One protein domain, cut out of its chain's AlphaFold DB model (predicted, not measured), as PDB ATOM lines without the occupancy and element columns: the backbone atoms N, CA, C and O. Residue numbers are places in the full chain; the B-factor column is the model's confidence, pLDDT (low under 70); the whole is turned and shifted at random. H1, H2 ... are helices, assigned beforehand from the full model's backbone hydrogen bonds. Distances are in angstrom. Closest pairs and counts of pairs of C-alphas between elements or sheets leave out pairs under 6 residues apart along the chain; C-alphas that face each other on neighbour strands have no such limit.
ATOM      1  N   ALA A  59     391.227-264.563 152.620       59.78
ATOM      2  CA  ALA A  59     390.929-265.971 152.414       59.78
ATOM      3  C   ALA A  59     392.194-266.807 152.186       59.78
ATOM      4  O   ALA A  59     392.283-267.902 152.730       59.78
ATOM      5  N   ASP A  60     393.206-266.285 151.491       64.81
ATOM      6  CA  ASP A  60     394.394-267.079 151.156       64.81
ATOM      7  C   ASP A  60     395.293-267.325 152.374       64.81
ATOM      8  O   ASP A  60     395.676-268.461 152.660       64.81
ATOM      9  N   TYR A  61     395.566-266.284 153.167       66.62
ATOM     10  CA  TYR A  61     396.399-266.410 154.367       66.62
ATOM     11  C   TYR A  61     395.685-267.172 155.482       66.62
ATOM     12  O   TYR A  61     396.298-268.010 156.145       66.62
ATOM     13  N   PHE A  62     394.389-266.922 155.687       73.19
ATOM     14  CA  PHE A  62     393.631-267.605 156.731       73.19
ATOM     15  C   PHE A  62     393.439-269.090 156.410       73.19
ATOM     16  O   PHE A  62     393.595-269.930 157.297       73.19
ATOM     17  N   THR A  63     393.176-269.429 155.145       75.69
ATOM     18  CA  THR A  63     393.063-270.826 154.701       75.69
ATOM     19  C   THR A  63     394.394-271.552 154.844       75.69
ATOM     20  O   THR A  63     394.422-272.675 155.344       75.69
ATOM     21  N   TYR A  64     395.507-270.902 154.497       77.38
ATOM     22  CA  TYR A  64     396.840-271.484 154.646       77.38
ATOM     23  C   TYR A  64     397.211-271.741 156.116       77.38
ATOM     24  O   TYR A  64     397.617-272.848 156.475       77.38
ATOM     25  N   ILE A  65     397.012-270.748 156.990       81.88
ATOM     26  CA  ILE A  65     397.290-270.875 158.429       81.88
ATOM     27  C   ILE A  65     396.388-271.944 159.057       81.88
ATOM     28  O   ILE A  65     396.870-272.787 159.815       81.88
ATOM     29  N   THR A  66     395.100-271.954 158.710       85.44
ATOM     30  CA  THR A  66     394.132-272.942 159.210       85.44
ATOM     31  C   THR A  66     394.472-274.351 158.726       85.44
ATOM     32  O   THR A  66     394.414-275.300 159.508       85.44
ATOM     33  N   GLY A  67     394.909-274.492 157.472       83.25
ATOM     34  CA  GLY A  67     395.397-275.751 156.914       83.25
ATOM     35  C   GLY A  67     396.573-276.310 157.714       83.25
ATOM     36  O   GLY A  67     396.494-277.431 158.219       83.25
ATOM     37  N   ILE A  68     397.621-275.511 157.930       83.88
ATOM     38  CA  ILE A  68     398.795-275.933 158.712       83.88
ATOM     39  C   ILE A  68     398.421-276.246 160.166       83.88
ATOM     40  O   ILE A  68     398.849-277.269 160.705       83.88
ATOM     41  N   ALA A  69     397.599-275.405 160.798       87.44
ATOM     42  CA  ALA A  69     397.149-275.621 162.171       87.44
ATOM     43  C   ALA A  69     396.347-276.925 162.315       87.44
ATOM     44  O   ALA A  69     396.530-277.647 163.296       87.44
ATOM     45  N   SER A  70     395.510-277.267 161.329       88.19
ATOM     46  CA  SER A  70     394.743-278.518 161.331       88.19
ATOM     47  C   SER A  70     395.640-279.755 161.221       88.19
ATOM     48  O   SER A  70     395.433-280.727 161.946       88.19
ATOM     49  N   ILE A  71     396.691-279.691 160.395       85.75
ATOM     50  CA  ILE A  71     397.673-280.770 160.241       85.75
ATOM     51  C   ILE A  71     398.476-280.945 161.535       85.75
ATOM     52  O   ILE A  71     398.606-282.062 162.034       85.75
ATOM     53  N   LEU A  72     398.969-279.852 162.126       84.31
ATOM     54  CA  LEU A  72     399.680-279.894 163.409       84.31
ATOM     55  C   LEU A  72     398.790-280.422 164.541       84.31
ATOM     56  O   LEU A  72     399.235-281.250 165.336       84.31
ATOM     57  N   GLY A  73     397.529-279.988 164.592       87.19
ATOM     58  CA  GLY A  73     396.542-280.483 165.550       87.19
ATOM     59  C   GLY A  73     396.277-281.980 165.388       87.19
ATOM     60  O   GLY A  73     396.259-282.708 166.381       87.19
ATOM     61  N   PHE A  74     396.157-282.456 164.148       85.88
ATOM     62  CA  PHE A  74     396.019-283.878 163.844       85.88
ATOM     63  C   PHE A  74     397.251-284.678 164.285       85.88
ATOM     64  O   PHE A  74     397.102-285.726 164.909       85.88
ATOM     65  N   PHE A  75     398.465-284.172 164.047       81.38
ATOM     66  CA  PHE A  75     399.694-284.828 164.502       81.38
ATOM     67  C   PHE A  75     399.787-284.921 166.020       81.38
ATOM     68  O   PHE A  75     400.116-285.986 166.540       81.38
ATOM     69  N   LEU A  76     399.471-283.838 166.730       80.19
ATOM     70  CA  LEU A  76     399.467-283.845 168.190       80.19
ATOM     71  C   LEU A  76     398.460-284.869 168.724       80.19
ATOM     72  O   LEU A  76     398.844-285.715 169.530       80.19
ATOM     73  N   GLN A  77     397.234-284.886 168.194       82.81
ATOM     74  CA  GLN A  77     396.218-285.883 168.556       82.81
ATOM     75  C   GLN A  77     396.664-287.317 168.246       82.81
ATOM     76  O   GLN A  77     396.492-288.209 169.075       82.81
ATOM     77  N   LEU A  78     397.284-287.546 167.085       76.38
ATOM     78  CA  LEU A  78     397.798-288.859 166.699       76.38
ATOM     79  C   LEU A  78     398.897-289.324 167.664       76.38
ATOM     80  O   LEU A  78     398.912-290.479 168.080       76.38
ATOM     81  N   THR A  79     399.812-288.433 168.055       69.38
ATOM     82  CA  THR A  79     400.883-288.778 168.999       69.38
ATOM     83  C   THR A  79     400.376-289.037 170.415       69.38
ATOM     84  O   THR A  79     400.944-289.889 171.103       69.38
ATOM     85  N   ASP A  80     399.301-288.363 170.828       72.38
ATOM     86  CA  ASP A  80     398.675-288.550 172.141       72.38
ATOM     87  C   ASP A  80     397.833-289.838 172.196       72.38
ATOM     88  O   ASP A  80     397.779-290.513 173.225       72.38
ATOM     89  N   ALA A  81     397.256-290.259 171.063       70.75
ATOM     90  CA  ALA A  81     396.501-291.508 170.936       70.75
ATOM     91  C   ALA A  81     397.364-292.782 171.081       70.75
ATOM     92  O   ALA A  81     396.832-293.856 171.377       70.75
ATOM     93  N   PHE A  82     398.694-292.689 170.937       65.75
ATOM     94  CA  PHE A  82     399.624-293.822 171.080       65.75
ATOM     95  C   PHE A  82     400.613-293.649 172.254       65.75
ATOM     96  O   PHE A  82     401.835-293.598 172.056       65.75
ATOM     97  N   PRO A  83     400.141-293.642 173.518       57.03
ATOM     98  CA  PRO A  83     400.987-293.331 174.670       57.03
ATOM     99  C   PRO A  83     402.017-294.425 175.011       57.03
ATOM    100  O   PRO A  83     402.997-294.149 175.707       57.03
ATOM    101  N   LYS A  84     401.864-295.666 174.517       59.56
ATOM    102  CA  LYS A  84     402.476-296.841 175.173       59.56
ATOM    103  C   LYS A  84     403.716-297.473 174.517       59.56
ATOM    104  O   LYS A  84     404.403-298.233 175.189       59.56
ATOM    105  N   HIS A  85     404.092-297.129 173.281       62.44
ATOM    106  CA  HIS A  85     405.300-297.690 172.647       62.44
ATOM    107  C   HIS A  85     406.235-296.599 172.111       62.44
ATOM    108  O   HIS A  85     405.969-295.949 171.103       62.44
ATOM    109  N   ARG A  86     407.361-296.397 172.806       61.12
ATOM    110  CA  ARG A  86     408.372-295.369 172.495       61.12
ATOM    111  C   ARG A  86     409.091-295.611 171.155       61.12
ATOM    112  O   ARG A  86     409.555-294.658 170.541       61.12
ATOM    113  N   GLU A  87     409.131-296.858 170.687       63.69
ATOM    114  CA  GLU A  87     409.759-297.257 169.416       63.69
ATOM    115  C   GLU A  87     408.882-296.949 168.187       63.69
ATOM    116  O   GLU A  87     409.387-296.502 167.160       63.69
ATOM    117  N   ILE A  88     407.555-297.069 168.304       65.75
ATOM    118  CA  ILE A  88     406.619-296.829 167.189       65.75
ATOM    119  C   ILE A  88     406.524-295.331 166.847       65.75
ATOM    120  O   ILE A  88     406.392-294.966 165.678       65.75
ATOM    121  N   ARG A  89     406.699-294.440 167.838       64.69
ATOM    122  CA  ARG A  89     406.714-292.979 167.623       64.69
ATOM    123  C   ARG A  89     407.805-292.526 166.652       64.69
ATOM    124  O   ARG A  89     407.563-291.624 165.857       64.69
ATOM    125  N   LYS A  90     408.981-293.165 166.679       65.69
ATOM    126  CA  LYS A  90     410.083-292.846 165.755       65.69
ATOM    127  C   LYS A  90     409.706-293.183 164.312       65.69
ATOM    128  O   LYS A  90     410.005-292.409 163.412       65.69
ATOM    129  N   SER A  91     409.021-294.308 164.109       68.44
ATOM    130  CA  SER A  91     408.596-294.763 162.783       68.44
ATOM    131  C   SER A  91     407.503-293.868 162.196       68.44
ATOM    132  O   SER A  91     407.643-293.412 161.064       68.44
ATOM    133  N   ILE A  92     406.476-293.522 162.980       71.31
ATOM    134  CA  ILE A  92     405.403-292.621 162.528       71.31
ATOM    135  C   ILE A  92     405.964-291.235 162.196       71.31
ATOM    136  O   ILE A  92     405.619-290.671 161.161       71.31
ATOM    137  N   PHE A  93     406.874-290.704 163.014       72.25
ATOM    138  CA  PHE A  93     407.513-289.414 162.750       72.25
ATOM    139  C   PHE A  93     408.336-289.424 161.449       72.25
ATOM    140  O   PHE A  93     408.213-288.508 160.640       72.25
ATOM    141  N   TYR A  94     409.104-290.490 161.196       73.31
ATOM    142  CA  TYR A  94     409.853-290.655 159.945       73.31
ATOM    143  C   TYR A  94     408.946-290.768 158.715       73.31
ATOM    144  O   TYR A  94     409.226-290.140 157.698       73.31
ATOM    145  N   ILE A  95     407.847-291.525 158.811       78.38
ATOM    146  CA  ILE A  95     406.860-291.652 157.726       78.38
ATOM    147  C   ILE A  95     406.209-290.294 157.435       78.38
ATOM    148  O   ILE A  95     406.040-289.921 156.280       78.38
ATOM    149  N   SER A  96     405.900-289.528 158.480       68.75
ATOM    150  CA  SER A  96     405.273-288.208 158.357       68.75
ATOM    151  C   SER A  96     406.180-287.209 157.640       68.75
ATOM    152  O   SER A  96     405.725-286.489 156.758       68.75
ATOM    153  N   ILE A  97     407.473-287.198 157.979       78.44
ATOM    154  CA  ILE A  97     408.464-286.363 157.292       78.44
ATOM    155  C   ILE A  97     408.626-286.816 155.840       78.44
ATOM    156  O   ILE A  97     408.600-285.970 154.954       78.44
ATOM    157  N   ALA A  98     408.725-288.126 155.594       77.44
ATOM    158  CA  ALA A  98     408.892-288.678 154.251       77.44
ATOM    159  C   ALA A  98     407.751-288.279 153.297       77.44
ATOM    160  O   ALA A  98     408.026-287.911 152.161       77.44
ATOM    161  N   VAL A  99     406.498-288.295 153.771       79.38
ATOM    162  CA  VAL A  99     405.312-287.893 152.987       79.38
ATOM    163  C   VAL A  99     405.277-286.391 152.693       79.38
ATOM    164  O   VAL A  99     404.731-285.984 151.678       79.38
ATOM    165  N   ILE A 100     405.848-285.558 153.564       73.75
ATOM    166  CA  ILE A 100     405.917-284.103 153.348       73.75
ATOM    167  C   ILE A 100     407.090-283.733 152.424       73.75
ATOM    168  O   ILE A 100     407.036-282.717 151.735       73.75
ATOM    169  N   SER A 101     408.162-284.532 152.425       75.06
ATOM    170  CA  SER A 101     409.390-284.268 151.662       75.06
ATOM    171  C   SER A 101     409.455-284.903 150.267       75.06
ATOM    172  O   SER A 101     410.387-284.590 149.529       75.06
ATOM    173  N   GLY A 102     408.547-285.828 149.944       57.69
ATOM    174  CA  GLY A 102     408.453-286.500 148.641       57.69
ATOM    175  C   GLY A 102     407.330-285.926 147.795       57.69
ATOM    176  O   GLY A 102     407.534-285.840 146.565       57.69
TER     177      GLY A 102
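Overview. This is residues 59 to 102 of the 102 residues of an uncharacterized protein of Pelobacter propionicus (strain DSM 2379 / NBRC 103807 / OttBd1) (UniProt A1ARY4). Two helices make an open V: the long H1 runs to a tight link, and the shorter H2 folds back from it at a shallow tilt, with the space between them widening away from the link. The printed part has 44 residues with two named helices, H1 then H2, and no named strand; the class is all helix. The whole is loose, with a radius of gyration of the C-alphas of 12.9 A, and flat, spanning 40 by 24 by 7 A.

Along the chain. H1, residues 59 to 81, begins at C-alpha 59 (390.929, -265.971, 152.414) and is 32.0 A long from first to last C-alpha. H2, residues 86 to 101, is 23.6 A long and ends at C-alpha 101 (409.390, -284.268, 151.662).

Arrangement. H1 and H2 are close but not clearly touching; their closest C-alphas, those of Thr 79 and Arg 89, are 7.3 A apart. They run opposite ways at a shallow tilt of 22 degrees. In H1 every O i to N i+4 pair is within hydrogen-bond range; in H2, 10 of 12.

Size, cuts and confidence. The C-alphas of Ala 59 and Glu 87 are the two farthest apart, 40.3 A. The printed part has no cut. Mean pLDDT of the printed part is 73.7; residues 82 to 91 are among those under 70.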